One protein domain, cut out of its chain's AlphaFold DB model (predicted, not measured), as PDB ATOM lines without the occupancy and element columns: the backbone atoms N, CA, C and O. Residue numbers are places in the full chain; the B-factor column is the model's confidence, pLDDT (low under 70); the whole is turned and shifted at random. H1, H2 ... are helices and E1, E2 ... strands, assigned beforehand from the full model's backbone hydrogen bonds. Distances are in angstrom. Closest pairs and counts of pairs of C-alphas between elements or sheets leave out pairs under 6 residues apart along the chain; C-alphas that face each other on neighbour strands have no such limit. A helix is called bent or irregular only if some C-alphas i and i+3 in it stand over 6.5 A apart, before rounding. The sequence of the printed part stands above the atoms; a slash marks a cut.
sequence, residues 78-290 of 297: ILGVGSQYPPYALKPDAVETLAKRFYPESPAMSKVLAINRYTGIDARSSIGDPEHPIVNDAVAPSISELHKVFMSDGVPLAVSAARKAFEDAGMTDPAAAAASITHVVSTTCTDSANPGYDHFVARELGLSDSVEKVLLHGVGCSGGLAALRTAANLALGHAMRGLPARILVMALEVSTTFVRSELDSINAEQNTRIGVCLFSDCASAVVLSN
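Overview. This is residues 78 to 290 of the 297 residues of the protein "Chalcone synthase C" of Magnaporthe oryzae (strain P131) (UniProt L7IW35). An elongated rod: at one end a five-stranded sheet is the middle of three layers, with H3 and H5 over one face and H6 over the other, and at the other end H1, H2, H7 and H8 form a small helical cluster. The short strand pair E2 and E3 lies between these two ends, and H3 reaches from the sheet toward the cluster. The printed part has 213 residues with eight named helices and seven named strands, along the chain E1 E2 H1 H2 E3 H3 H4 E4 H5 E5 H6 E6 H7 H8 E7. The large sheet, E1 E7 E6 E4 E5, is mixed, the pair E2 and E3 is antiparallel, and the class is mixed, helices and strands. The whole is compact, with a radius of gyration of the C-alphas of 19.2 A and spans of 64 by 28 by 26 A.

Arrangement. Start at the sheet, which is twisted, with C-alphas up to 4.4 A off its best plane. Edge strand E1, residues 78 to 84, is antiparallel to E7, residues 282 to 289; look at N 79 and O 287, 2.8 A apart. E7 is antiparallel to E6, residues 246 to 253, with N 249 and O 286 at 2.9 A. E6 is parallel to E4, residues 183 to 187, with N 185 and O 248 at 2.9 A. E4 is parallel to edge strand E5, residues 212 to 216, with N 186 and O 214 at 2.8 A. H3, residues 143 to 168, kinks by 38 degrees near residue 150 and runs slantwise to the strands at a height over the sheet of 6.4 A; its closest C-alphas to E1 are Ala 165 and Gly 82, 4.1 A. H5, residues 197 to 204, is on the same face over E4 and touches residues 151 to 159 of H3 at a steep tilt of 53 degrees, with C-alphas 201 and 159 closest at 5.6 A. H6, residues 220 to 240, is on the opposite face, along the strands over E6 and E4, at a height of 7.7 A. E4, H5, E5 is a strand-helix-strand unit, two parallel neighbours with a helix between, and E5, H6, E6 a split one with E4 between its strands; both crossovers are right-handed. H4, residues 174 to 180, only grazes the sheet. E2, residues 88 to 90, is antiparallel to E3, residues 124 to 126, with N 90 and O 124 at 2.8 A. H1, residues 93 to 102, and H2, residues 107 to 116, form a helical hairpin and only just touch, with 3 pairs of C-alphas within 8 A, Glu 96 and Leu 113 closest at 6.4 A. H7, residues 256 to 269, touches H8, residues 275 to 278, with Val 259 and Val 276 closest at 5.8 A between C-alphas. Every O i to N i+4 pair is within hydrogen-bond range in H1, H2, H4 and H5, against 19 of 22 in H3, 15 of 17 in H6 and 8 of 10 in H7; H8 is too short for one.

Along the chain. Find C-alpha 78 at (173.560, 152.163, 50.681), where E1 begins. H3 is 35.1 A long from C-alpha 143 at (156.697, 129.566, 71.024). H6 is 30.5 A and H7 20.4 A long; both are irregular, with C-alphas 221 and 224 7.2 A apart and 257 and 260 7.3 A apart. E6 measures 23.2 A and E7 23.7 A, ending at C-alpha 289 at (168.824, 153.156, 46.683).

Size, cuts and confidence. Look at Glu 105 and Gly 242 for the two C-alphas farthest apart, 64.1 A. The printed part has no cut, and its long link is E3 to H3, residues 127 to 142. No printed residue is under 70 in pLDDT.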
ATOM      1  N   ILE A  78     174.077 152.106  49.309       98.38
ATOM      2  CA  ILE A  78     173.560 152.163  50.681       98.38
ATOM      3  C   ILE A  78     173.640 153.621  51.125       98.38
ATOM      4  O   ILE A  78     174.738 154.171  51.215       98.38
ATOM      5  N   LEU A  79     172.486 154.240  51.364       97.69
ATOM      6  CA  LEU A  79     172.396 155.642  51.766       97.69
ATOM      7  C   LEU A  79     172.640 155.813  53.263       97.69
ATOM      8  O   LEU A  79     173.368 156.716  53.658       97.69
ATOM      9  N   GLY A  80     172.069 154.921  54.071       97.88
ATOM     10  CA  GLY A  80     172.159 154.992  55.521       97.88
ATOM     11  C   GLY A  80     172.127 153.627  56.183       97.88
ATOM     12  O   GLY A  80     171.620 152.651  55.616       97.88
ATOM     13  N   VAL A  81     172.697 153.571  57.380       98.75
ATOM     14  CA  VAL A  81     172.868 152.366  58.191       98.75
ATOM     15  C   VAL A  81     172.451 152.660  59.630       98.75
ATOM     16  O   VAL A  81     172.773 153.711  60.173       98.75
ATOM     17  N   GLY A  82     171.769 151.717  60.274       98.62
ATOM     18  CA  GLY A  82     171.370 151.834  61.672       98.62
ATOM     19  C   GLY A  82     171.367 150.489  62.385       98.62
ATOM     20  O   GLY A  82     171.058 149.454  61.799       98.62
ATOM     21  N   SER A  83     171.704 150.496  63.672       98.56
ATOM     22  CA  SER A  83     171.595 149.323  64.539       98.56
ATOM     23  C   SER A  83     171.076 149.700  65.923       98.56
ATOM     24  O   SER A  83     171.242 150.827  66.409       98.56
ATOM     25  N   GLN A  84     170.410 148.746  66.561       98.81
ATOM     26  CA  GLN A  84     169.901 148.866  67.915       98.81
ATOM     27  C   GLN A  84     170.088 147.533  68.638       98.81
ATOM     28  O   GLN A  84     169.428 146.540  68.335       98.81
ATOM     29  N   TYR A  85     170.970 147.548  69.631       98.69
ATOM     30  CA  TYR A  85     171.055 146.489  70.626       98.69
ATOM     31  C   TYR A  85     170.089 146.789  71.780       98.69
ATOM     32  O   TYR A  85     169.833 147.964  72.072       98.69
ATOM     33  N   PRO A  86     169.551 145.759  72.446       97.88
ATOM     34  CA  PRO A  86     168.861 145.938  73.718       97.88
ATOM     35  C   PRO A  86     169.851 146.299  74.847       97.88
ATOM     36  O   PRO A  86     171.066 146.173  74.664       97.88
ATOM     37  N   PRO A  87     169.367 146.789  76.004       97.44
ATOM     38  CA  PRO A  87     170.224 147.446  76.992       97.44
ATOM     39  C   PRO A  87     171.022 146.494  77.897       97.44
ATOM     40  O   PRO A  87     171.941 146.955  78.576       97.44
ATOM     41  N   TYR A  88     170.699 145.197  77.942       98.31
ATOM     42  CA  TYR A  88     171.349 144.254  78.855       98.31
ATOM     43  C   TYR A  88     172.542 143.556  78.205       98.31
ATOM     44  O   TYR A  88     172.522 143.203  77.026       98.31
ATOM     45  N   ALA A  89     173.579 143.316  79.009       97.81
ATOM     46  CA  ALA A  89     174.803 142.638  78.605       97.81
ATOM     47  C   ALA A  89     175.000 141.370  79.449       97.81
ATOM     48  O   ALA A  89     175.398 141.434  80.614       97.81
ATOM     49  N   LEU A  90     174.727 140.208  78.857       97.75
ATOM     50  CA  LEU A  90     174.909 138.903  79.486       97.75
ATOM     51  C   LEU A  90     176.383 138.507  79.450       97.75
ATOM     52  O   LEU A  90     176.932 138.193  78.393       97.75
ATOM     53  N   LYS A  91     177.015 138.491  80.619       97.69
ATOM     54  CA  LYS A  91     178.361 137.946  80.812       97.69
ATOM     55  C   LYS A  91     178.342 136.406  80.791       97.69
ATOM     56  O   LYS A  91     177.267 135.802  80.872       97.69
ATOM     57  N   PRO A  92     179.504 135.732  80.690       94.12
ATOM     58  CA  PRO A  92     179.558 134.268  80.647       94.12
ATOM     59  C   PRO A  92     178.894 133.559  81.845       94.12
ATOM     60  O   PRO A  92     178.409 132.438  81.708       94.12
ATOM     61  N   ASP A  93     178.812 134.198  83.010       96.62
ATOM     62  CA  ASP A  93     178.128 133.674  84.198       96.62
ATOM     63  C   ASP A  93     176.594 133.632  84.065       96.62
ATOM     64  O   ASP A  93     175.950 132.861  84.769       96.62
ATOM     65  N   ALA A  94     175.986 134.368  83.129       97.81
ATOM     66  CA  ALA A  94     174.534 134.367  82.918       97.81
ATOM     67  C   ALA A  94     173.970 132.968  82.603       97.81
ATOM     68  O   ALA A  94     172.968 132.544  83.181       97.81
ATOM     69  N   VAL A  95     174.637 132.230  81.708       96.50
ATOM     70  CA  VAL A  95     174.233 130.858  81.344       96.50
ATOM     71  C   VAL A  95     174.433 129.916  82.529       96.50
ATOM     72  O   VAL A  95     173.604 129.045  82.769       96.50
ATOM     73  N   GLU A  96     175.508 130.110  83.297       96.88
ATOM     74  CA  GLU A  96     175.799 129.315  84.490       96.88
ATOM     75  C   GLU A  96     174.748 129.521  85.589       96.88
ATOM     76  O   GLU A  96     174.306 128.545  86.194       96.88
ATOM     77  N   THR A  97     174.304 130.762  85.800       98.12
ATOM     78  CA  THR A  97     173.232 131.107  86.743       98.12
ATOM     79  C   THR A  97     171.940 130.362  86.415       98.12
ATOM     80  O   THR A  97     171.373 129.706  87.288       98.12
ATOM     81  N   LEU A  98     171.498 130.399  85.153       98.31
ATOM     82  CA  LEU A  98     170.288 129.691  84.721       98.31
ATOM     83  C   LEU A  98     170.465 128.168  84.753       98.31
ATOM     84  O   LEU A  98     169.570 127.457  85.207       98.31
ATOM     85  N   ALA A  99     171.624 127.656  84.330       98.00
ATOM     86  CA  ALA A  99     171.908 126.223  84.347       98.00
ATOM     87  C   ALA A  99     171.825 125.647  85.770       98.00
ATOM     88  O   ALA A  99     171.109 124.675  85.993       98.00
ATOM     89  N   LYS A 100     172.489 126.287  86.743       97.75
ATOM     90  CA  LYS A 100     172.481 125.868  88.157       97.75
ATOM     91  C   LYS A 100     171.111 125.999  88.818       97.75
ATOM     92  O   LYS A 100     170.815 125.254  89.746       97.75
ATOM     93  N   ARG A 101     170.296 126.958  88.371       98.00
ATOM     94  CA  ARG A 101     168.955 127.196  88.914       98.00
ATOM     95  C   ARG A 101     167.981 126.076  88.561       98.00
ATOM     96  O   ARG A 101     167.185 125.689  89.408       98.00
ATOM     97  N   PHE A 102     168.035 125.581  87.325       97.94
ATOM     98  CA  PHE A 102     166.993 124.706  86.781       97.94
ATOM     99  C   PHE A 102     167.422 123.254  86.568       97.94
ATOM    100  O   PHE A 102     166.552 122.392  86.443       97.94
ATOM    101  N   TYR A 103     168.722 122.957  86.533       97.88
ATOM    102  CA  TYR A 103     169.209 121.636  86.136       97.88
ATOM    103  C   TYR A 103     170.269 121.101  87.103       97.88
ATOM    104  O   TYR A 103     171.085 121.868  87.621       97.88
ATOM    105  N   PRO A 104     170.296 119.777  87.339       97.31
ATOM    106  CA  PRO A 104     171.393 119.153  88.061       97.31
ATOM    107  C   PRO A 104     172.691 119.227  87.249       97.31
ATOM    108  O   PRO A 104     172.693 119.381  86.024       97.31
ATOM    109  N   GLU A 105     173.821 119.058  87.934       97.44
ATOM    110  CA  GLU A 105     175.105 118.928  87.253       97.44
ATOM    111  C   GLU A 105     175.124 117.687  86.352       97.44
ATOM    112  O   GLU A 105     174.656 116.608  86.718       97.44
ATOM    113  N   SER A 106     175.699 117.833  85.159       98.31
ATOM    114  CA  SER A 106     175.893 116.725  84.226       98.31
ATOM    115  C   SER A 106     177.140 116.944  83.365       98.31
ATOM    116  O   SER A 106     177.539 118.094  83.152       98.31
ATOM    117  N   PRO A 107     177.768 115.877  82.831       98.38
ATOM    118  CA  PRO A 107     178.954 116.012  81.987       98.38
ATOM    119  C   PRO A 107     178.735 116.931  80.777       98.38
ATOM    120  O   PRO A 107     179.615 117.731  80.450       98.38
ATOM    121  N   ALA A 108     177.560 116.856  80.139       98.38
ATOM    122  CA  ALA A 108     177.215 117.704  79.002       98.38
ATOM    123  C   ALA A 108     177.087 119.180  79.405       98.38
ATOM    124  O   ALA A 108     177.702 120.040  78.770       98.38
ATOM    125  N   MET A 109     176.365 119.472  80.494       98.50
ATOM    126  CA  MET A 109     176.198 120.838  80.996       98.50
ATOM    127  C   MET A 109     177.545 121.452  81.395       98.50
ATOM    128  O   MET A 109     177.889 122.545  80.945       98.50
ATOM    129  N   SER A 110     178.372 120.714  82.143       98.31
ATOM    130  CA  SER A 110     179.718 121.154  82.528       98.31
ATOM    131  C   SER A 110     180.601 121.440  81.314       98.31
ATOM    132  O   SER A 110     181.369 122.405  81.314       98.31
ATOM    133  N   LYS A 111     180.475 120.647  80.240       98.50
ATOM    134  CA  LYS A 111     181.218 120.880  78.998       98.50
ATOM    135  C   LYS A 111     180.762 122.152  78.281       98.50
ATOM    136  O   LYS A 111     181.622 122.904  77.821       98.50
ATOM    137  N   VAL A 112     179.455 122.407  78.204       98.50
ATOM    138  CA  VAL A 112     178.899 123.638  77.613       98.50
ATOM    139  C   VAL A 112     179.344 124.869  78.406       98.50
ATOM    140  O   VAL A 112     179.873 125.807  77.815       98.50
ATOM    141  N   LEU A 113     179.238 124.842  79.738       97.94
ATOM    142  CA  LEU A 113     179.682 125.947  80.599       97.94
ATOM    143  C   LEU A 113     181.193 126.199  80.504       97.94
ATOM    144  O   LEU A 113     181.629 127.349  80.536       97.94
ATOM    145  N   ALA A 114     181.999 125.146  80.330       98.06
ATOM    146  CA  ALA A 114     183.423 125.298  80.052       98.06
ATOM    147  C   ALA A 114     183.662 125.982  78.695       98.06
ATOM    148  O   ALA A 114     184.440 126.929  78.634       98.06
ATOM    149  N   ILE A 115     182.981 125.550  77.625       98.25
ATOM    150  CA  ILE A 115     183.087 126.170  76.289       98.25
ATOM    151  C   ILE A 115     182.678 127.644  76.331       98.25
ATOM    152  O   ILE A 115     183.368 128.470  75.738       98.25
ATOM    153  N   ASN A 116     181.620 127.984  77.070       98.06
ATOM    154  CA  ASN A 116     181.121 129.353  77.209       98.06
ATOM    155  C   ASN A 116     182.202 130.348  77.675       98.06
ATOM    156  O   ASN A 116     182.184 131.509  77.287       98.06
ATOM    157  N   ARG A 117     183.183 129.887  78.463       97.00
ATOM    158  CA  ARG A 117     184.300 130.707  78.965       97.00
ATOM    159  C   ARG A 117     185.440 130.897  77.955       97.00
ATOM    160  O   ARG A 117     186.323 131.711  78.199       97.00
ATOM    161  N   TYR A 118     185.436 130.158  76.845       96.00
ATOM    162  CA  TYR A 118     186.490 130.166  75.823       96.00
ATOM    163  C   TYR A 118     185.983 130.567  74.430       96.00
ATOM    164  O   TYR A 118     186.669 130.336  73.436       96.00
ATOM    165  N   THR A 119     184.795 131.166  74.329       97.38
ATOM    166  CA  THR A 119     184.240 131.655  73.053       97.38
ATOM    167  C   THR A 119     184.968 132.887  72.512       97.38
ATOM    168  O   THR A 119     184.874 133.165  71.321       97.38
ATOM    169  N   GLY A 120     185.674 133.628  73.374       97.69
ATOM    170  CA  GLY A 120     186.210 134.957  73.062       97.69
ATOM    171  C   GLY A 120     185.166 136.080  73.148       97.69
ATOM    172  O   GLY A 120     185.448 137.197  72.728       97.69
ATOM    173  N   ILE A 121     183.966 135.790  73.669       97.56
ATOM    174  CA  ILE A 121     182.872 136.754  73.825       97.56
ATOM    175  C   ILE A 121     182.846 137.264  75.271       97.56
ATOM    176  O   ILE A 121     182.564 136.499  76.193       97.56
ATOM    177  N   ASP A 122     183.081 138.564  75.460       97.44
ATOM    178  CA  ASP A 122     183.049 139.200  76.786       97.44
ATOM    179  C   ASP A 122     181.618 139.372  77.318       97.44
ATOM    180  O   ASP A 122     181.355 139.188  78.508       97.44
ATOM    181  N   ALA A 123     180.684 139.731  76.434       97.50
ATOM    182  CA  ALA A 123     179.269 139.870  76.750       97.50
ATOM    183  C   ALA A 123     178.388 139.667  75.510       97.50
ATOM    184  O   ALA A 123     178.792 139.972  74.388       97.50
ATOM    185  N   ARG A 124     177.160 139.188  75.729       98.38
ATOM    186  CA  ARG A 124     176.113 139.038  74.708       98.38
ATOM    187  C   ARG A 124     174.966 139.999  75.000       98.38
ATOM    188  O   ARG A 124     174.428 139.982  76.104       98.38
ATOM    189  N   SER A 125     174.573 140.808  74.022       98.69
ATOM    190  CA  SER A 125     173.406 141.686  74.156       98.69
ATOM    191  C   SER A 125     172.123 140.869  74.335       98.69
ATOM    192  O   SER A 125     171.949 139.845  73.670       98.69
ATOM    193  N   SER A 126     171.227 141.309  75.218       98.75
ATOM    194  CA  SER A 126     169.952 140.636  75.485       98.75
ATOM    195  C   SER A 126     168.830 141.618  75.802       98.75
ATOM    196  O   SER A 126     169.079 142.692  76.354       98.75
ATOM    197  N   ILE A 127     167.593 141.246  75.463       98.44
ATOM    198  CA  ILE A 127     166.374 141.964  75.871       98.44
ATOM    199  C   ILE A 127     166.141 141.947  77.387       98.44
ATOM    200  O   ILE A 127     165.391 142.776  77.889       98.44
ATOM    201  N   GLY A 128     166.821 141.067  78.127       98.06
ATOM    202  CA  GLY A 128     166.686 140.941  79.573       98.06
ATOM    203  C   GLY A 128     167.952 140.417  80.243       98.06
ATOM    204  O   GLY A 128     168.937 140.066  79.598       98.06
ATOM    205  N   ASP A 129     167.929 140.368  81.567       98.12
ATOM    206  CA  ASP A 129     168.961 139.718  82.370       98.12
ATOM    207  C   ASP A 129     168.547 138.265  82.722       98.12
ATOM    208  O   ASP A 129     167.470 137.804  82.326       98.12
ATOM    209  N   PRO A 130     169.378 137.497  83.456       98.31
ATOM    210  CA  PRO A 130     169.015 136.149  83.903       98.31
ATOM    211  C   PRO A 130     167.802 136.075  84.843       98.31
ATOM    212  O   PRO A 130     167.321 134.974  85.099       98.31
ATOM    213  N   GLU A 131     167.301 137.201  85.358       98.00
ATOM    214  CA  GLU A 131     166.108 137.278  86.209       98.00
ATOM    215  C   GLU A 131     164.836 137.592  85.407       98.00
ATOM    216  O   GLU A 131     163.736 137.578  85.963       98.00
ATOM    217  N   HIS A 132     164.950 137.817  84.093       98.00
ATOM    218  CA  HIS A 132     163.804 138.120  83.246       98.00
ATOM    219  C   HIS A 132     162.721 137.023  83.358       98.00
ATOM    220  O   HIS A 132     163.042 135.834  83.224       98.00
ATOM    221  N   PRO A 133     161.432 137.370  83.546       97.69
ATOM    222  CA  PRO A 133     160.375 136.386  83.798       97.69
ATOM    223  C   PRO A 133     160.282 135.276  82.742       97.69
ATOM    224  O   PRO A 133     160.156 134.108  83.090       97.69
ATOM    225  N   ILE A 134     160.453 135.622  81.457       97.81
ATOM    226  CA  ILE A 134     160.360 134.669  80.331       97.81
ATOM    227  C   ILE A 134     161.300 133.457  80.440       97.81
ATOM    228  O   ILE A 134     161.016 132.409  79.868       97.81
ATOM    229  N   VAL A 135     162.429 133.582  81.150       97.94
ATOM    230  CA  VAL A 135     163.407 132.492  81.309       97.94
ATOM    231  C   VAL A 135     163.352 131.845  82.694       97.94
ATOM    232  O   VAL A 135     164.150 130.948  82.973       97.94
ATOM    233  N   ASN A 136     162.407 132.253  83.549       98.38
ATOM    234  CA  ASN A 136     162.369 131.879  84.962       98.38
ATOM    235  C   ASN A 136     161.155 131.061  85.411       98.38
ATOM    236  O   ASN A 136     161.096 130.662  86.573       98.38
ATOM    237  N   ASP A 137     160.238 130.738  84.503       95.88
ATOM    238  CA  ASP A 137     159.139 129.823  84.808       95.88
ATOM    239  C   ASP A 137     159.613 128.374  85.011       95.88
ATOM    240  O   ASP A 137     160.725 127.977  84.645       95.88
ATOM    241  N   ALA A 138     158.750 127.550  85.613       94.12
ATOM    242  CA  ALA A 138     159.053 126.145  85.893       94.12
ATOM    243  C   ALA A 138     159.398 125.346  84.621       94.12
ATOM    244  O   ALA A 138     160.242 124.452  84.663       94.12
ATOM    245  N   VAL A 139     158.786 125.699  83.491       96.31
ATOM    246  CA  VAL A 139     159.033 125.110  82.168       96.31
ATOM    247  C   VAL A 139     159.615 126.159  81.224       96.31
ATOM    248  O   VAL A 139     159.426 127.355  81.436       96.31
ATOM    249  N   ALA A 140     160.337 125.721  80.190       97.12
ATOM    250  CA  ALA A 140     160.790 126.624  79.137       97.12
ATOM    251  C   ALA A 140     159.594 127.314  78.446       97.12
ATOM    252  O   ALA A 140     158.540 126.685  78.291       97.12
ATOM    253  N   PRO A 141     159.750 128.578  78.010       97.88
ATOM    254  CA  PRO A 141     158.672 129.324  77.376       97.88
ATOM    255  C   PRO A 141     158.230 128.646  76.077       97.88
ATOM    256  O   PRO A 141     159.039 128.171  75.275       97.88
ATOM    257  N   SER A 142     156.924 128.628  75.852       98.44
ATOM    258  CA  SER A 142     156.328 128.188  74.596       98.44
ATOM    259  C   SER A 142     156.643 129.166  73.460       98.44
ATOM    260  O   SER A 142     156.873 130.356  73.677       98.44
ATOM    261  N   ILE A 143     156.550 128.701  72.210       97.94
ATOM    262  CA  ILE A 143     156.697 129.566  71.024       97.94
ATOM    263  C   ILE A 143     155.726 130.761  71.058       97.94
ATOM    264  O   ILE A 143     156.074 131.843  70.601       97.94
ATOM    265  N   SER A 144     154.530 130.608  71.642       98.25
ATOM    266  CA  SER A 144     153.580 131.721  71.779       98.25
ATOM    267  C   SER A 144     154.066 132.795  72.756       98.25
ATOM    268  O   SER A 144     153.851 133.982  72.517       98.25
ATOM    269  N   GLU A 145     154.722 132.408  73.847       98.56
ATOM    270  CA  GLU A 145     155.296 133.348  74.819       98.56
ATOM    271  C   GLU A 145     156.550 134.020  74.265       98.56
ATOM    272  O   GLU A 145     156.710 135.231  74.411       98.56
ATOM    273  N   LEU A 146     157.379 133.262  73.544       98.56
ATOM    274  CA  LEU A 146     158.532 133.794  72.819       98.56
ATOM    275  C   LEU A 146     158.109 134.829  71.774       98.56
ATOM    276  O   LEU A 146     158.674 135.919  71.746       98.56
ATOM    277  N   HIS A 147     157.065 134.543  70.989       98.69
ATOM    278  CA  HIS A 147     156.489 135.499  70.041       98.69
ATOM    279  C   HIS A 147     156.019 136.784  70.738       98.69
ATOM    280  O   HIS A 147     156.311 137.881  70.271       98.69
ATOM    281  N   LYS A 148     155.335 136.686  71.889       98.69
ATOM    282  CA  LYS A 148     154.901 137.880  72.640       98.69
ATOM    283  C   LYS A 148     156.084 138.772  73.019       98.69
ATOM    284  O   LYS A 148     155.996 139.974  72.792       98.69
ATOM    285  N   VAL A 149     157.174 138.188  73.528       98.62
ATOM    286  CA  VAL A 149     158.399 138.930  73.881       98.62
ATOM    287  C   VAL A 149     159.101 139.482  72.640       98.62
ATOM    288  O   VAL A 149     159.554 140.621  72.638       98.62
ATOM    289  N   PHE A 150     159.144 138.725  71.543       98.88
ATOM    290  CA  PHE A 150     159.677 139.220  70.274       98.88
ATOM    291  C   PHE A 150     158.928 140.476  69.802       98.88
ATOM    292  O   PHE A 150     159.542 141.452  69.368       98.88
ATOM    293  N   MET A 151     157.601 140.483  69.936       98.81
ATOM    294  CA  MET A 151     156.768 141.626  69.577       98.81
ATOM    295  C   MET A 151     156.912 142.804  70.548       98.81
ATOM    296  O   MET A 151     156.948 143.941  70.086       98.81
ATOM    297  N   SER A 152     156.987 142.573  71.863       98.62
ATOM    298  CA  SER A 152     157.087 143.658  72.852       98.62
ATOM    299  C   SER A 152     158.482 144.271  72.946       98.62
ATOM    300  O   SER A 152     158.591 145.486  73.089       98.62
ATOM    301  N   ASP A 153     159.532 143.460  72.836       98.62
ATOM    302  CA  ASP A 153     160.913 143.871  73.112       98.62
ATOM    303  C   ASP A 153     161.785 143.881  71.854       98.62
ATOM    304  O   ASP A 153     162.699 144.694  71.749       98.62
ATOM    305  N   GLY A 154     161.497 143.024  70.868       98.75
ATOM    306  CA  GLY A 154     162.243 142.946  69.608       98.75
ATOM    307  C   GLY A 154     161.830 144.000  68.579       98.75
ATOM    308  O   GLY A 154     162.678 144.720  68.048       98.75
ATOM    309  N   VAL A 155     160.530 144.133  68.296       98.88
ATOM    310  CA  VAL A 155     160.010 145.093  67.296       98.88
ATOM    311  C   VAL A 155     160.467 146.540  67.553       98.88
ATOM    312  O   VAL A 155     160.921 147.173  66.592       98.88
ATOM    313  N   PRO A 156     160.474 147.066  68.798       98.88
ATOM    314  CA  PRO A 156     161.005 148.404  69.069       98.88
ATOM    315  C   PRO A 156     162.483 148.581  68.689       98.88
ATOM    316  O   PRO A 156     162.894 149.675  68.283       98.88
ATOM    317  N   LEU A 157     163.294 147.516  68.764       98.88
ATOM    318  CA  LEU A 157     164.687 147.551  68.309       98.88
ATOM    319  C   LEU A 157     164.747 147.731  66.791       98.88
ATOM    320  O   LEU A 157     165.512 148.563  66.307       98.88
ATOM    321  N   ALA A 158     163.919 147.001  66.037       98.88
ATOM    322  CA  ALA A 158     163.857 147.115  64.579       98.88
ATOM    323  C   ALA A 158     163.392 148.500  64.123       98.88
ATOM    324  O   ALA A 158     163.999 149.084  63.225       98.88
ATOM    325  N   VAL A 159     162.382 149.067  64.788       98.88
ATOM    326  CA  VAL A 159     161.933 150.444  64.532       98.88
ATOM    327  C   VAL A 159     163.062 151.436  64.803       98.88
ATOM    328  O   VAL A 159     163.349 152.290  63.964       98.88
ATOM    329  N   SER A 160     163.748 151.304  65.938       98.75
ATOM    330  CA  SER A 160     164.868 152.180  66.299       98.75
ATOM    331  C   SER A 160     166.031 152.072  65.308       98.75
ATOM    332  O   SER A 160     166.591 153.088  64.899       98.75
ATOM    333  N   ALA A 161     166.378 150.856  64.873       98.81
ATOM    334  CA  ALA A 161     167.413 150.627  63.868       98.81
ATOM    335  C   ALA A 161     167.041 151.261  62.516       98.81
ATOM    336  O   ALA A 161     167.878 151.922  61.904       98.81
ATOM    337  N   ALA A 162     165.786 151.124  62.079       98.62
ATOM    338  CA  ALA A 162     165.296 151.738  60.847       98.62
ATOM    339  C   ALA A 162     165.316 153.272  60.909       98.62
ATOM    340  O   ALA A 162     165.789 153.910  59.971       98.62
ATOM    341  N   ARG A 163     164.889 153.874  62.029       98.31
ATOM    342  CA  ARG A 163     164.958 155.335  62.225       98.31
ATOM    343  C   ARG A 163     166.394 155.856  62.146       98.31
ATOM    344  O   ARG A 163     166.631 156.841  61.458       98.31
ATOM    345  N   LYS A 164     167.357 155.160  62.760       98.56
ATOM    346  CA  LYS A 164     168.788 155.502  62.643       98.56
ATOM    347  C   LYS A 164     169.309 155.364  61.212       98.56
ATOM    348  O   LYS A 164     170.104 156.185  60.773       98.56
ATOM    349  N   ALA A 165     168.846 154.357  60.470       98.50
ATOM    350  CA  ALA A 165     169.204 154.207  59.062       98.50
ATOM    351  C   ALA A 165     168.626 155.339  58.194       98.50
ATOM    352  O   ALA A 165     169.297 155.784  57.267       98.50
ATOM    353  N   PHE A 166     167.418 155.829  58.496       97.94
ATOM    354  CA  PHE A 166     166.850 157.020  57.849       97.94
ATOM    355  C   PHE A 166     167.651 158.281  58.187       97.94
ATOM    356  O   PHE A 166     167.958 159.063  57.290       97.94
ATOM    357  N   GLU A 167     168.054 158.446  59.448       97.31
ATOM    358  CA  GLU A 167     168.895 159.561  59.889       97.31
ATOM    359  C   GLU A 167     170.263 159.572  59.180       97.31
ATOM    360  O   GLU A 167     170.616 160.585  58.577       97.31
ATOM    361  N   ASP A 168     170.993 158.445  59.140       97.88
ATOM    362  CA  ASP A 168     172.282 158.337  58.415       97.88
ATOM    363  C   ASP A 168     172.115 158.517  56.894       97.88
ATOM    364  O   ASP A 168     173.037 158.964  56.216       97.88
ATOM    365  N   ALA A 169     170.927 158.219  56.352       96.44
ATOM    366  CA  ALA A 169     170.589 158.461  54.949       96.44
ATOM    367  C   ALA A 169     170.236 159.931  54.640       96.44
ATOM    368  O   ALA A 169     169.934 160.242  53.486       96.44
ATOM    369  N   GLY A 170     170.228 160.825  55.638       95.69
ATOM    370  CA  GLY A 170     169.798 162.220  55.482       95.69
ATOM    371  C   GLY A 170     168.287 162.384  55.278       95.69
ATOM    372  O   GLY A 170     167.829 163.435  54.839       95.69
ATOM    373  N   MET A 171     167.493 161.355  55.581       94.25
ATOM    374  CA  MET A 171     166.035 161.350  55.433       94.25
ATOM    375  C   MET A 171     165.384 161.914  56.708       94.25
ATOM    376  O   MET A 171     164.727 161.195  57.458       94.25
ATOM    377  N   THR A 172     165.627 163.199  56.986       89.44
ATOM    378  CA  THR A 172     165.329 163.823  58.289       89.44
ATOM    379  C   THR A 172     163.870 164.227  58.496       89.44
ATOM    380  O   THR A 172     163.454 164.359  59.643       89.44
ATOM    381  N   ASP A 173     163.089 164.437  57.431       93.62
ATOM    382  CA  ASP A 173     161.633 164.605  57.534       93.62
ATOM    383  C   ASP A 173     160.978 163.215  57.618       93.62
ATOM    384  O   ASP A 173     160.990 162.490  56.618       93.62
ATOM    385  N   PRO A 174     160.385 162.820  58.765       90.12
ATOM    386  CA  PRO A 174     159.825 161.484  58.936       90.12
ATOM    387  C   PRO A 174     158.706 161.149  57.945       90.12
ATOM    388  O   PRO A 174     158.615 160.005  57.502       90.12
ATOM    389  N   ALA A 175     157.865 162.122  57.579       91.88
ATOM    390  CA  ALA A 175     156.744 161.888  56.671       91.88
ATOM    391  C   ALA A 175     157.242 161.693  55.234       91.88
ATOM    392  O   ALA A 175     156.834 160.747  54.557       91.88
ATOM    393  N   ALA A 176     158.176 162.538  54.788       91.69
ATOM    394  CA  ALA A 176     158.805 162.388  53.477       91.69
ATOM    395  C   ALA A 176     159.654 161.109  53.395       91.69
ATOM    396  O   ALA A 176     159.603 160.391  52.393       91.69
ATOM    397  N   ALA A 177     160.389 160.787  54.465       92.19
ATOM    398  CA  ALA A 177     161.170 159.563  54.578       92.19
ATOM    399  C   ALA A 177     160.273 158.339  54.388       92.19
ATOM    400  O   ALA A 177     160.509 157.541  53.479       92.19
ATOM    401  N   ALA A 178     159.202 158.242  55.180       93.56
ATOM    402  CA  ALA A 178     158.267 157.129  55.139       93.56
ATOM    403  C   ALA A 178     157.540 157.003  53.789       93.56
ATOM    404  O   ALA A 178     157.397 155.893  53.274       93.56
ATOM    405  N   ALA A 179     157.153 158.127  53.177       94.62
ATOM    406  CA  ALA A 179     156.527 158.152  51.854       94.62
ATOM    407  C   ALA A 179     157.482 157.738  50.719       94.62
ATOM    408  O   ALA A 179     157.035 157.243  49.686       94.62
ATOM    409  N   SER A 180     158.793 157.936  50.891       95.44
ATOM    410  CA  SER A 180     159.793 157.612  49.864       95.44
ATOM    411  C   SER A 180     160.190 156.132  49.818       95.44
ATOM    412  O   SER A 180     160.724 155.681  48.801       95.44
ATOM    413  N   ILE A 181     159.951 155.371  50.896       98.38
ATOM    414  CA  ILE A 181     160.264 153.939  50.954       98.38
ATOM    415  C   ILE A 181     159.310 153.171  50.042       98.38
ATOM    416  O   ILE A 181     158.106 153.114  50.273       98.38
ATOM    417  N   THR A 182     159.867 152.541  49.008       98.56
ATOM    418  CA  THR A 182     159.101 151.767  48.026       98.56
ATOM    419  C   THR A 182     158.985 150.297  48.403       98.56
ATOM    420  O   THR A 182     157.966 149.678  48.108       98.56
ATOM    421  N   HIS A 183     160.003 149.741  49.070       98.88
ATOM    422  CA  HIS A 183     159.981 148.349  49.516       98.88
ATOM    423  C   HIS A 183     160.556 148.183  50.917       98.88
ATOM    424  O   HIS A 183     161.422 148.946  51.354       98.88
ATOM    425  N   VAL A 184     160.147 147.099  51.568       98.88
ATOM    426  CA  VAL A 184     160.749 146.590  52.797       98.88
ATOM    427  C   VAL A 184     161.196 145.151  52.567       98.88
ATOM    428  O   VAL A 184     160.391 144.307  52.177       98.88
ATOM    429  N   VAL A 185     162.465 144.847  52.843       98.94
ATOM    430  CA  VAL A 185     162.983 143.472  52.855       98.94
ATOM    431  C   VAL A 185     163.463 143.146  54.260       98.94
ATOM    432  O   VAL A 185     164.493 143.638  54.712       98.94
ATOM    433  N   SER A 186     162.694 142.323  54.955       98.88
ATOM    434  CA  SER A 186     162.907 141.946  56.349       98.88
ATOM    435  C   SER A 186     163.383 140.503  56.463       98.88
ATOM    436  O   SER A 186     163.101 139.678  55.592       98.88
ATOM    437  N   THR A 187     164.079 140.171  57.544       98.88
ATOM    438  CA  THR A 187     164.469 138.796  57.854       98.88
ATOM    439  C   THR A 187     164.573 138.580  59.358       98.88
ATOM    440  O   THR A 187     165.041 139.445  60.100       98.88
ATOM    441  N   THR A 188     164.130 137.408  59.787       98.81
ATOM    442  CA  THR A 188     164.334 136.875  61.130       98.81
ATOM    443  C   THR A 188     164.283 135.352  61.056       98.81
ATOM    444  O   THR A 188     163.666 134.787  60.143       98.81
ATOM    445  N   CYS A 189     164.938 134.675  61.991       98.31
ATOM    446  CA  CYS A 189     164.782 133.237  62.216       98.31
ATOM    447  C   CYS A 189     164.337 132.899  63.644       98.31
ATOM    448  O   CYS A 189     164.241 131.721  63.985       98.31
ATOM    449  N   THR A 190     164.049 133.918  64.458       98.50
ATOM    450  CA  THR A 190     163.645 133.788  65.865       98.50
ATOM    451  C   THR A 190     162.161 134.083  66.107       98.50
ATOM    452  O   THR A 190     161.700 133.958  67.239       98.50
ATOM    453  N   ASP A 191     161.393 134.393  65.056       98.81
ATOM    454  CA  ASP A 191     159.939 134.588  65.114       98.81
ATOM    455  C   ASP A 191     159.219 134.062  63.866       98.81
ATOM    456  O   ASP A 191     159.792 133.963  62.779       98.81
ATOM    457  N   SER A 192     157.935 133.740  64.029       98.38
ATOM    458  CA  SER A 192     157.034 133.331  62.953       98.38
ATOM    459  C   SER A 192     155.614 133.809  63.260       98.38
ATOM    460  O   SER A 192     154.994 133.335  64.213       98.38
ATOM    461  N   ALA A 193     155.070 134.695  62.422       98.25
ATOM    462  CA  ALA A 193     153.767 135.318  62.646       98.25
ATOM    463  C   ALA A 193     153.032 135.686  61.344       98.25
ATOM    464  O   ALA A 193     153.641 135.908  60.294       98.25
ATOM    465  N   ASN A 194     151.701 135.793  61.426       98.12
ATOM    466  CA  ASN A 194     150.835 136.284  60.354       98.12
ATOM    467  C   ASN A 194     149.792 137.263  60.936       98.12
ATOM    468  O   ASN A 194     148.827 136.802  61.549       98.12
ATOM    469  N   PRO A 195     149.931 138.593  60.740       98.06
ATOM    470  CA  PRO A 195     150.993 139.299  60.008       98.06
ATOM    471  C   PRO A 195     152.394 139.129  60.619       98.06
ATOM    472  O   PRO A 195     152.515 138.940  61.824       98.06
ATOM    473  N   GLY A 196     153.438 139.214  59.789       98.44
ATOM    474  CA  GLY A 196     154.832 139.174  60.240       98.44
ATOM    475  C   GLY A 196     155.278 140.469  60.926       98.44
ATOM    476  O   GLY A 196     154.613 141.503  60.812       98.44
ATOM    477  N   TYR A 197     156.418 140.437  61.627       98.81
ATOM    478  CA  TYR A 197     156.929 141.591  62.385       98.81
ATOM    479  C   TYR A 197     157.169 142.837  61.513       98.81
ATOM    480  O   TYR A 197     156.981 143.968  61.963       98.81
ATOM    481  N   ASP A 198     157.520 142.629  60.242       98.75
ATOM    482  CA  ASP A 198     157.726 143.661  59.225       98.75
ATOM    483  C   ASP A 198     156.492 144.562  59.051       98.75
ATOM    484  O   ASP A 198     156.621 145.759  58.802       98.75
ATOM    485  N   HIS A 199     155.287 144.009  59.230       98.75
ATOM    486  CA  HIS A 199     154.029 144.759  59.225       98.75
ATOM    487  C   HIS A 199     153.943 145.772  60.368       98.75
ATOM    488  O   HIS A 199     153.535 146.914  60.160       98.75
ATOM    489  N   PHE A 200     154.329 145.361  61.574       98.81
ATOM    490  CA  PHE A 200     154.253 146.207  62.762       98.81
ATOM    491  C   PHE A 200     155.314 147.305  62.722       98.81
ATOM    492  O   PHE A 200     154.995 148.462  62.988       98.81
ATOM    493  N   VAL A 201     156.527 146.973  62.267       98.75
ATOM    494  CA  VAL A 201     157.587 147.963  62.031       98.75
ATOM    495  C   VAL A 201     157.161 148.979  60.968       98.75
ATOM    496  O   VAL A 201     157.279 150.180  61.195       98.75
ATOM    497  N   ALA A 202     156.615 148.529  59.831       98.56
ATOM    498  CA  ALA A 202     156.152 149.424  58.767       98.56
ATOM    499  C   ALA A 202     155.060 150.390  59.255       98.56
ATOM    500  O   ALA A 202     155.120 151.585  58.964       98.56
ATOM    501  N   ARG A 203     154.104 149.888  60.049       98.38
ATOM    502  CA  ARG A 203     153.057 150.708  60.671       98.38
ATOM    503  C   ARG A 203     153.644 151.760  61.613       98.38
ATOM    504  O   ARG A 203     153.233 152.913  61.554       98.38
ATOM    505  N   GLU A 204     154.587 151.385  62.473       98.25
ATOM    506  CA  GLU A 204     155.176 152.305  63.457       98.25
ATOM    507  C   GLU A 204     156.081 153.370  62.816       98.25
ATOM    508  O   GLU A 204     156.166 154.508  63.286       98.25
ATOM    509  N   LEU A 205     156.732 153.028  61.703       98.06
ATOM    510  CA  LEU A 205     157.487 153.974  60.883       98.06
ATOM    511  C   LEU A 205     156.590 154.882  60.026       98.06
ATOM    512  O   LEU A 205     157.099 155.841  59.453       98.06
ATOM    513  N   GLY A 206     155.284 154.604  59.940       98.12
ATOM    514  CA  GLY A 206     154.340 155.364  59.118       98.12
ATOM    515  C   GLY A 206     154.549 155.180  57.614       98.12
ATOM    516  O   GLY A 206     154.269 156.103  56.851       98.12
ATOM    517  N   LEU A 207     155.086 154.027  57.187       98.25
ATOM    518  CA  LEU A 207     155.314 153.738  55.766       98.25
ATOM    519  C   LEU A 207     153.989 153.696  54.994       98.25
ATOM    520  O   LEU A 207     152.938 153.417  55.567       98.25
ATOM    521  N   SER A 208     154.055 153.937  53.683       96.50
ATOM    522  CA  SER A 208     152.885 153.867  52.799       96.50
ATOM    523  C   SER A 208     152.153 152.523  52.912       96.50
ATOM    524  O   SER A 208     152.787 151.468  52.889       96.50
ATOM    525  N   ASP A 209     150.816 152.548  52.894       95.56
ATOM    526  CA  ASP A 209     149.978 151.342  52.795       95.56
ATOM    527  C   ASP A 209     150.255 150.526  51.517       95.56
ATOM    528  O   ASP A 209     149.946 149.337  51.448       95.56
ATOM    529  N   SER A 210     150.854 151.157  50.501       96.81
ATOM    530  CA  SER A 210     151.247 150.528  49.236       96.81
ATOM    531  C   SER A 210     152.687 150.002  49.220       96.81
ATOM    532  O   SER A 210     153.173 149.648  48.147       96.81
ATOM    533  N   VAL A 211     153.408 150.021  50.349       98.31
ATOM    534  CA  VAL A 211     154.803 149.564  50.399       98.31
ATOM    535  C   VAL A 211     154.898 148.070  50.077       98.31
ATOM    536  O   VAL A 211     154.178 147.243  50.640       98.31
ATOM    537  N   GLU A 212     155.799 147.698  49.168       98.81
ATOM    538  CA  GLU A 212     155.989 146.301  48.776       98.81
ATOM    539  C   GLU A 212     156.870 145.583  49.810       98.81
ATOM    540  O   GLU A 212     158.013 145.975  50.048       98.81
ATOM    541  N   LYS A 213     156.355 144.530  50.456       98.81
ATOM    542  CA  LYS A 213     157.051 143.868  51.571       98.81
ATOM    543  C   LYS A 213     157.475 142.446  51.229       98.81
ATOM    544  O   LYS A 213     156.700 141.667  50.680       98.81
ATOM    545  N   VAL A 214     158.690 142.098  51.638       98.88
ATOM    546  CA  VAL A 214     159.234 140.738  51.620       98.88
ATOM    547  C   VAL A 214     159.737 140.408  53.020       98.88
ATOM    548  O   VAL A 214     160.641 141.072  53.519       98.88
ATOM    549  N   LEU A 215     159.191 139.361  53.636       98.81
ATOM    550  CA  LEU A 215     159.711 138.787  54.876       98.81
ATOM    551  C   LEU A 215     160.391 137.450  54.561       98.81
ATOM    552  O   LEU A 215     159.731 136.464  54.239       98.81
ATOM    553  N   LEU A 216     161.722 137.433  54.611       98.62
ATOM    554  CA  LEU A 216     162.532 136.246  54.349       98.62
ATOM    555  C   LEU A 216     162.578 135.332  55.573       98.62
ATOM    556  O   LEU A 216     162.907 135.778  56.673       98.62
ATOM    557  N   HIS A 217     162.355 134.040  55.338       97.75
ATOM    558  CA  HIS A 217     162.402 132.988  56.351       97.75
ATOM    559  C   HIS A 217     163.346 131.847  55.926       97.75
ATOM    560  O   HIS A 217     163.617 131.665  54.738       97.75
ATOM    561  N   GLY A 218     163.858 131.074  56.890       95.06
ATOM    562  CA  GLY A 218     164.666 129.868  56.633       95.06
ATOM    563  C   GLY A 218     166.142 130.092  56.265       95.06
ATOM    564  O   GLY A 218     166.814 129.150  55.857       95.06
ATOM    565  N   VAL A 219     166.663 131.316  56.403       95.69
ATOM    566  CA  VAL A 219     168.040 131.680  55.996       95.69
ATOM    567  C   VAL A 219     169.010 131.918  57.163       95.69
ATOM    568  O   VAL A 219     170.228 131.942  56.951       95.69
ATOM    569  N   GLY A 220     168.495 132.061  58.391       95.00
ATOM    570  CA  GLY A 220     169.287 132.224  59.615       95.00
ATOM    571  C   GLY A 220     170.358 133.312  59.502       95.00
ATOM    572  O   GLY A 220     170.118 134.380  58.947       95.00
ATOM    573  N   CYS A 221     171.582 133.008  59.942       96.44
ATOM    574  CA  CYS A 221     172.708 133.950  59.953       96.44
ATOM    575  C   CYS A 221     173.071 134.547  58.577       96.44
ATOM    576  O   CYS A 221     173.714 135.591  58.518       96.44
ATOM    577  N   SER A 222     172.673 133.918  57.462       97.50
ATOM    578  CA  SER A 222     172.880 134.485  56.117       97.50
ATOM    579  C   SER A 222     171.851 135.562  55.742       97.50
ATOM    580  O   SER A 222     171.993 136.223  54.709       97.50
ATOM    581  N   GLY A 223     170.834 135.756  56.589       97.75
ATOM    582  CA  GLY A 223     169.664 136.590  56.347       97.75
ATOM    583  C   GLY A 223     169.996 138.024  55.969       97.75
ATOM    584  O   GLY A 223     169.445 138.509  54.988       97.75
ATOM    585  N   GLY A 224     170.936 138.681  56.656       97.19
ATOM    586  CA  GLY A 224     171.291 140.077  56.363       97.19
ATOM    587  C   GLY A 224     171.753 140.284  54.914       97.19
ATOM    588  O   GLY A 224     171.197 141.100  54.176       97.19
ATOM    589  N   LEU A 225     172.719 139.482  54.456       98.62
ATOM    590  CA  LEU A 225     173.210 139.556  53.074       98.62
ATOM    591  C   LEU A 225     172.205 138.992  52.058       98.62
ATOM    592  O   LEU A 225     172.137 139.479  50.928       98.62
ATOM    593  N   ALA A 226     171.395 137.997  52.435       98.69
ATOM    594  CA  ALA A 226     170.317 137.492  51.586       98.69
ATOM    595  C   ALA A 226     169.219 138.548  51.358       98.69
ATOM    596  O   ALA A 226     168.756 138.713  50.224       98.69
ATOM    597  N   ALA A 227     168.852 139.296  52.399       98.75
ATOM    598  CA  ALA A 227     167.918 140.414  52.346       98.75
ATOM    599  C   ALA A 227     168.479 141.553  51.490       98.75
ATOM    600  O   ALA A 227     167.799 142.019  50.578       98.75
ATOM    601  N   LEU A 228     169.752 141.917  51.678       98.81
ATOM    602  CA  LEU A 228     170.410 142.940  50.862       98.81
ATOM    603  C   LEU A 228     170.467 142.554  49.376       98.81
ATOM    604  O   LEU A 228     170.146 143.366  48.512       98.81
ATOM    605  N   ARG A 229     170.827 141.304  49.060       98.81
ATOM    606  CA  ARG A 229     170.824 140.792  47.679       98.81
ATOM    607  C   ARG A 229     169.419 140.798  47.072       98.81
ATOM    608  O   ARG A 229     169.260 141.115  45.897       98.81
ATOM    609  N   THR A 230     168.405 140.451  47.860       98.88
ATOM    610  CA  THR A 230     167.001 140.502  47.428       98.88
ATOM    611  C   THR A 230     166.587 141.944  47.124       98.88
ATOM    612  O   THR A 230     166.066 142.211  46.045       98.88
ATOM    613  N   ALA A 231     166.919 142.888  48.009       98.88
ATOM    614  CA  ALA A 231     166.681 144.314  47.808       98.88
ATOM    615  C   ALA A 231     167.392 144.862  46.561       98.88
ATOM    616  O   ALA A 231     166.783 145.590  45.786       98.88
ATOM    617  N   ALA A 232     168.644 144.471  46.311       98.75
ATOM    618  CA  ALA A 232     169.378 144.869  45.108       98.75
ATOM    619  C   ALA A 232     168.635 144.481  43.821       98.75
ATOM    620  O   ALA A 232     168.482 145.302  42.918       98.75
ATOM    621  N   ASN A 233     168.103 143.261  43.760       98.81
ATOM    622  CA  ASN A 233     167.336 142.806  42.602       98.81
ATOM    623  C   ASN A 233     166.010 143.570  42.443       98.81
ATOM    624  O   ASN A 233     165.653 143.938  41.324       98.81
ATOM    625  N   LEU A 234     165.305 143.860  43.543       98.81
ATOM    626  CA  LEU A 234     164.082 144.676  43.523       98.81
ATOM    627  C   LEU A 234     164.363 146.112  43.046       98.81
ATOM    628  O   LEU A 234     163.656 146.645  42.189       98.81
ATOM    629  N   ALA A 235     165.452 146.711  43.530       98.44
ATOM    630  CA  ALA A 235     165.911 148.040  43.138       98.44
ATOM    631  C   ALA A 235     166.232 148.120  41.633       98.44
ATOM    632  O   ALA A 235     165.853 149.089  40.967       98.44
ATOM    633  N   LEU A 236     166.864 147.080  41.079       98.19
ATOM    634  CA  LEU A 236     167.110 146.952  39.639       98.19
ATOM    635  C   LEU A 236     165.816 146.744  38.839       98.19
ATOM    636  O   LEU A 236     165.685 147.291  37.745       98.19
ATOM    637  N   GLY A 237     164.830 146.029  39.388       98.12
ATOM    638  CA  GLY A 237     163.492 145.918  38.796       98.12
ATOM    639  C   GLY A 237     162.788 147.274  38.667       98.12
ATOM    640  O   GLY A 237     162.196 147.579  37.632       98.12
ATOM    641  N   HIS A 238     162.912 148.139  39.679       98.12
ATOM    642  CA  HIS A 238     162.473 149.538  39.597       98.12
ATOM    643  C   HIS A 238     163.275 150.345  38.573       98.12
ATOM    644  O   HIS A 238     162.681 151.071  37.774       98.12
ATOM    645  N   ALA A 239     164.600 150.178  38.545       96.50
ATOM    646  CA  ALA A 239     165.468 150.885  37.605       96.50
ATOM    647  C   ALA A 239     165.140 150.553  36.141       96.50
ATOM    648  O   ALA A 239     165.097 151.453  35.307       96.50
ATOM    649  N   MET A 240     164.804 149.295  35.841       97.00
ATOM    650  CA  MET A 240     164.365 148.867  34.505       97.00
ATOM    651  C   MET A 240     163.081 149.577  34.040       97.00
ATOM    652  O   MET A 240     162.855 149.731  32.843       97.00
ATOM    653  N   ARG A 241     162.246 150.038  34.982       97.25
ATOM    654  CA  ARG A 241     161.033 150.830  34.717       97.25
ATOM    655  C   ARG A 241     161.278 152.345  34.757       97.25
ATOM    656  O   ARG A 241     160.328 153.106  34.612       97.25
ATOM    657  N   GLY A 242     162.513 152.790  34.997       95.62
ATOM    658  CA  GLY A 242     162.839 154.203  35.209       95.62
ATOM    659  C   GLY A 242     162.260 154.786  36.503       95.62
ATOM    660  O   GLY A 242     162.114 156.000  36.609       95.62
ATOM    661  N   LEU A 243     161.907 153.944  37.482       96.75
ATOM    662  CA  LEU A 243     161.282 154.368  38.735       96.75
ATOM    663  C   LEU A 243     162.314 154.477  39.870       96.75
ATOM    664  O   LEU A 243     163.227 153.648  39.953       96.75
ATOM    665  N   PRO A 244     162.167 155.446  40.793       97.12
ATOM    666  CA  PRO A 244     162.976 155.488  42.004       97.12
ATOM    667  C   PRO A 244     162.699 154.267  42.889       97.12
ATOM    668  O   PRO A 244     161.571 153.775  42.979       97.12
ATOM    669  N   ALA A 245     163.738 153.777  43.564       98.06
ATOM    670  CA  ALA A 245     163.611 152.812  44.647       98.06
ATOM    671  C   ALA A 245     164.390 153.279  45.874       98.06
ATOM    672  O   ALA A 245     165.557 153.671  45.767       98.06
ATOM    673  N   ARG A 246     163.732 153.206  47.033       98.12
ATOM    674  CA  ARG A 246     164.343 153.291  48.360       98.12
ATOM    675  C   ARG A 246     163.827 152.105  49.154       98.12
ATOM    676  O   ARG A 246     162.624 151.973  49.360       98.12
ATOM    677  N   ILE A 247     164.728 151.203  49.506       98.81
ATOM    678  CA  ILE A 247     164.382 149.920  50.101       98.81
ATOM    679  C   ILE A 247     164.936 149.884  51.512       98.81
ATOM    680  O   ILE A 247     166.151 149.958  51.702       98.81
ATOM    681  N   LEU A 248     164.040 149.749  52.481       98.88
ATOM    682  CA  LEU A 248     164.405 149.492  53.864       98.88
ATOM    683  C   LEU A 248     164.707 147.997  54.013       98.88
ATOM    684  O   LEU A 248     163.818 147.156  53.890       98.88
ATOM    685  N   VAL A 249     165.969 147.662  54.257       98.94
ATOM    686  CA  VAL A 249     166.409 146.287  54.517       98.94
ATOM    687  C   VAL A 249     166.618 146.136  56.014       98.94
ATOM    688  O   VAL A 249     167.373 146.918  56.582       98.94
ATOM    689  N   MET A 250     165.972 145.160  56.654       98.69
ATOM    690  CA  MET A 250     166.020 144.977  58.111       98.69
ATOM    691  C   MET A 250     166.312 143.532  58.500       98.69
ATOM    692  O   MET A 250     165.794 142.599  57.890       98.69
ATOM    693  N   ALA A 251     167.072 143.365  59.576       98.88
ATOM    694  CA  ALA A 251     167.243 142.100  60.277       98.88
ATOM    695  C   ALA A 251     166.965 142.311  61.769       98.88
ATOM    696  O   ALA A 251     167.510 143.243  62.364       98.88
ATOM    697  N   LEU A 252     166.127 141.460  62.358       98.88
ATOM    698  CA  LEU A 252     165.808 141.455  63.787       98.88
ATOM    699  C   LEU A 252     165.946 140.033  64.322       98.88
ATOM    700  O   LEU A 252     165.322 139.115  63.793       98.88
ATOM    701  N   GLU A 253     166.729 139.860  65.383       98.88
ATOM    702  CA  GLU A 253     166.865 138.577  66.067       98.88
ATOM    703  C   GLU A 253     166.778 138.751  67.587       98.88
ATOM    704  O   GLU A 253     167.479 139.588  68.164       98.88
ATOM    705  N   VAL A 254     165.937 137.930  68.224       98.75
ATOM    706  CA  VAL A 254     165.809 137.805  69.686       98.75
ATOM    707  C   VAL A 254     165.983 136.332  70.043       98.75
ATOM    708  O   VAL A 254     165.046 135.541  70.033       98.75
ATOM    709  N   SER A 255     167.227 135.945  70.293       98.62
ATOM    710  CA  SER A 255     167.651 134.559  70.473       98.62
ATOM    711  C   SER A 255     167.850 134.178  71.939       98.62
ATOM    712  O   SER A 255     167.739 133.003  72.293       98.62
ATOM    713  N   THR A 256     168.135 135.144  72.817       98.69
ATOM    714  CA  THR A 256     168.508 134.847  74.210       98.69
ATOM    715  C   THR A 256     167.363 134.251  75.029       98.69
ATOM    716  O   THR A 256     167.609 133.495  75.968       98.69
ATOM    717  N   THR A 257     166.115 134.489  74.625       98.44
ATOM    718  CA  THR A 257     164.904 133.920  75.235       98.44
ATOM    719  C   THR A 257     164.789 132.401  75.047       98.44
ATOM    720  O   THR A 257     164.170 131.725  75.868       98.44
ATOM    721  N   PHE A 258     165.459 131.824  74.041       98.44
ATOM    722  CA  PHE A 258     165.502 130.376  73.795       98.44
ATOM    723  C   PHE A 258     166.456 129.617  74.736       98.44
ATOM    724  O   PHE A 258     166.558 128.392  74.653       98.44
ATOM    725  N   VAL A 259     167.151 130.302  75.657       98.62
ATOM    726  CA  VAL A 259     168.150 129.686  76.552       98.62
ATOM    727  C   VAL A 259     167.595 128.502  77.346       98.62
ATOM    728  O   VAL A 259     168.271 127.484  77.459       98.62
ATOM    729  N   ARG A 260     166.355 128.583  77.847       98.44
ATOM    730  CA  ARG A 260     165.725 127.486  78.599       98.44
ATOM    731  C   ARG A 260     165.446 126.266  77.726       98.44
ATOM    732  O   ARG A 260     165.718 125.155  78.159       98.44
ATOM    733  N   SER A 261     165.006 126.475  76.485       98.56
ATOM    734  CA  SER A 261     164.815 125.385  75.521       98.56
ATOM    735  C   SER A 261     166.137 124.682  75.198       98.56
ATOM    736  O   SER A 261     166.189 123.456  75.160       98.56
ATOM    737  N   GLU A 262     167.217 125.438  75.004       98.56
ATOM    738  CA  GLU A 262     168.530 124.843  74.752       98.56
ATOM    739  C   GLU A 262     169.074 124.096  75.978       98.56
ATOM    740  O   GLU A 262     169.634 123.009  75.826       98.56
ATOM    741  N   LEU A 263     168.900 124.639  77.191       98.44
ATOM    742  CA  LEU A 263     169.320 123.974  78.428       98.44
ATOM    743  C   LEU A 263     168.516 122.690  78.699       98.44
ATOM    744  O   LEU A 263     169.123 121.690  79.090       98.44
ATOM    745  N   ASP A 264     167.206 122.676  78.416       98.44
ATOM    746  CA  ASP A 264     166.375 121.463  78.453       98.44
ATOM    747  C   ASP A 264     166.963 120.374  77.545       98.44
ATOM    748  O   ASP A 264     167.175 119.242  77.991       98.44
ATOM    749  N   SER A 265     167.306 120.716  76.297       98.50
ATOM    750  CA  SER A 265     167.926 119.780  75.349       98.50
ATOM    751  C   SER A 265     169.315 119.314  75.789       98.50
ATOM    752  O   SER A 265     169.615 118.126  75.681       98.50
ATOM    753  N   ILE A 266     170.169 120.205  76.309       98.56
ATOM    754  CA  ILE A 266     171.492 119.821  76.841       98.56
ATOM    755  C   ILE A 266     171.326 118.798  77.970       98.56
ATOM    756  O   ILE A 266     172.025 117.783  77.988       98.56
ATOM    757  N   ASN A 267     170.401 119.051  78.897       98.12
ATOM    758  CA  ASN A 267     170.164 118.184  80.044       98.12
ATOM    759  C   ASN A 267     169.547 116.836  79.637       98.12
ATOM    760  O   ASN A 267     170.041 115.790  80.057       98.12
ATOM    761  N   ALA A 268     168.503 116.844  78.807       98.06
ATOM    762  CA  ALA A 268     167.777 115.633  78.426       98.06
ATOM    763  C   ALA A 268     168.579 114.733  77.473       98.06
ATOM    764  O   ALA A 268     168.587 113.514  77.634       98.06
ATOM    765  N   GLU A 269     169.262 115.318  76.488       98.25
ATOM    766  CA  GLU A 269     169.964 114.558  75.446       98.25
ATOM    767  C   GLU A 269     171.429 114.279  75.790       98.25
ATOM    768  O   GLU A 269     172.072 113.474  75.119       98.25
ATOM    769  N   GLN A 270     171.981 114.966  76.796       98.31
ATOM    770  CA  GLN A 270     173.406 114.918  77.147       98.31
ATOM    771  C   GLN A 270     174.339 115.244  75.961       98.31
ATOM    772  O   GLN A 270     175.484 114.792  75.893       98.31
ATOM    773  N   ASN A 271     173.867 116.086  75.039       96.81
ATOM    774  CA  ASN A 271     174.631 116.580  73.900       96.81
ATOM    775  C   ASN A 271     175.257 117.945  74.208       96.81
ATOM    776  O   ASN A 271     174.643 118.816  74.822       96.81
ATOM    777  N   THR A 272     176.480 118.172  73.723       97.50
ATOM    778  CA  THR A 272     177.124 119.492  73.820       97.50
ATOM    779  C   THR A 272     176.523 120.437  72.780       97.50
ATOM    780  O   THR A 272     176.892 120.384  71.606       97.50
ATOM    781  N   ARG A 273     175.608 121.312  73.208       98.06
ATOM    782  CA  ARG A 273     174.979 122.340  72.365       98.06
ATOM    783  C   ARG A 273     175.537 123.710  72.735       98.06
ATOM    784  O   ARG A 273     175.448 124.134  73.880       98.06
ATOM    785  N   ILE A 274     176.154 124.387  71.771       97.88
ATOM    786  CA  ILE A 274     176.891 125.638  72.023       97.88
ATOM    787  C   ILE A 274     176.072 126.899  71.724       97.88
ATOM    788  O   ILE A 274     176.599 127.998  71.864       97.88
ATOM    789  N   GLY A 275     174.801 126.769  71.324       97.44
ATOM    790  CA  GLY A 275     173.967 127.908  70.921       97.44
ATOM    791  C   GLY A 275     173.878 128.984  72.006       97.44
ATOM    792  O   GLY A 275     174.166 130.153  71.750       97.44
ATOM    793  N   VAL A 276     173.614 128.570  73.247       97.50
ATOM    794  CA  VAL A 276     173.538 129.455  74.430       97.50
ATOM    795  C   VAL A 276     174.831 130.210  74.742       97.50
ATOM    796  O   VAL A 276     174.802 131.199  75.470       97.50
ATOM    797  N   CYS A 277     175.963 129.760  74.196       97.94
ATOM    798  CA  CYS A 277     177.264 130.396  74.388       97.94
ATOM    799  C   CYS A 277     177.532 131.515  73.368       97.94
ATOM    800  O   CYS A 277     178.464 132.291  73.556       97.94
ATOM    801  N   LEU A 278     176.766 131.572  72.270       98.50
ATOM    802  CA  LEU A 278     177.098 132.373  71.088       98.50
ATOM    803  C   LEU A 278     176.039 133.420  70.749       98.50
ATOM    804  O   LEU A 278     176.386 134.557  70.447       98.50
ATOM    805  N   PHE A 279     174.761 133.039  70.757       98.56
ATOM    806  CA  PHE A 279     173.702 133.880  70.200       98.56
ATOM    807  C   PHE A 279     173.311 135.042  71.129       98.56
ATOM    808  O   PHE A 279     173.291 134.901  72.354       98.56
ATOM    809  N   SER A 280     173.008 136.196  70.535       98.69
ATOM    810  CA  SER A 280     172.614 137.439  71.212       98.69
ATOM    811  C   SER A 280     171.460 138.124  70.475       98.69
ATOM    812  O   SER A 280     171.081 137.703  69.381       98.69
ATOM    813  N   ASP A 281     170.940 139.206  71.045       98.88
ATOM    814  CA  ASP A 281     169.799 139.947  70.505       98.88
ATOM    815  C   ASP A 281     170.245 141.255  69.839       98.88
ATOM    816  O   ASP A 281     171.102 141.970  70.369       98.88
ATOM    817  N   CYS A 282     169.681 141.580  68.673       98.81
ATOM    818  CA  CYS A 282     169.978 142.817  67.943       98.81
ATOM    819  C   CYS A 282     168.961 143.075  66.824       98.81
ATOM    820  O   CYS A 282     168.443 142.140  66.210       98.81
ATOM    821  N   ALA A 283     168.762 144.351  66.491       98.88
ATOM    822  CA  ALA A 283     168.203 144.761  65.211       98.88
ATOM    823  C   ALA A 283     169.182 145.632  64.415       98.88
ATOM    824  O   ALA A 283     169.892 146.476  64.966       98.88
ATOM    825  N   SER A 284     169.182 145.472  63.095       98.81
ATOM    826  CA  SER A 284     169.958 146.295  62.163       98.81
ATOM    827  C   SER A 284     169.147 146.605  60.911       98.81
ATOM    828  O   SER A 284     168.280 145.827  60.509       98.81
ATOM    829  N   ALA A 285     169.418 147.756  60.305       98.88
ATOM    830  CA  ALA A 285     168.737 148.217  59.113       98.88
ATOM    831  C   ALA A 285     169.672 149.007  58.193       98.88
ATOM    832  O   ALA A 285     170.601 149.677  58.648       98.88
ATOM    833  N   VAL A 286     169.390 148.962  56.892       98.88
ATOM    834  CA  VAL A 286     170.015 149.832  55.889       98.88
ATOM    835  C   VAL A 286     168.983 150.351  54.893       98.88
ATOM    836  O   VAL A 286     167.980 149.689  54.624       98.88
ATOM    837  N   VAL A 287     169.254 151.516  54.307       98.75
ATOM    838  CA  VAL A 287     168.480 152.060  53.182       98.75
ATOM    839  C   VAL A 287     169.259 151.851  51.892       98.75
ATOM    840  O   VAL A 287     170.308 152.463  51.689       98.75
ATOM    841  N   LEU A 288     168.741 151.006  51.002       98.62
ATOM    842  CA  LEU A 288     169.301 150.787  49.671       98.62
ATOM    843  C   LEU A 288     168.573 151.651  48.635       98.62
ATOM    844  O   LEU A 288     167.344 151.696  48.599       98.62
ATOM    845  N   SER A 289     169.328 152.304  47.759       98.12
ATOM    846  CA  SER A 289     168.824 153.156  46.683       98.12
ATOM    847  C   SER A 289     169.301 152.668  45.321       98.12
ATOM    848  O   SER A 289     170.419 152.173  45.210       98.12
ATOM    849  N   ASN A 290     168.477 152.856  44.285       97.12
ATOM    850  CA  ASN A 290     168.866 152.662  42.881       97.12
ATOM    851  C   ASN A 290     169.371 153.941  42.189       97.12
ATOM    852  O   ASN A 290     169.478 153.972  40.965       97.12
TER     853      ASN A 290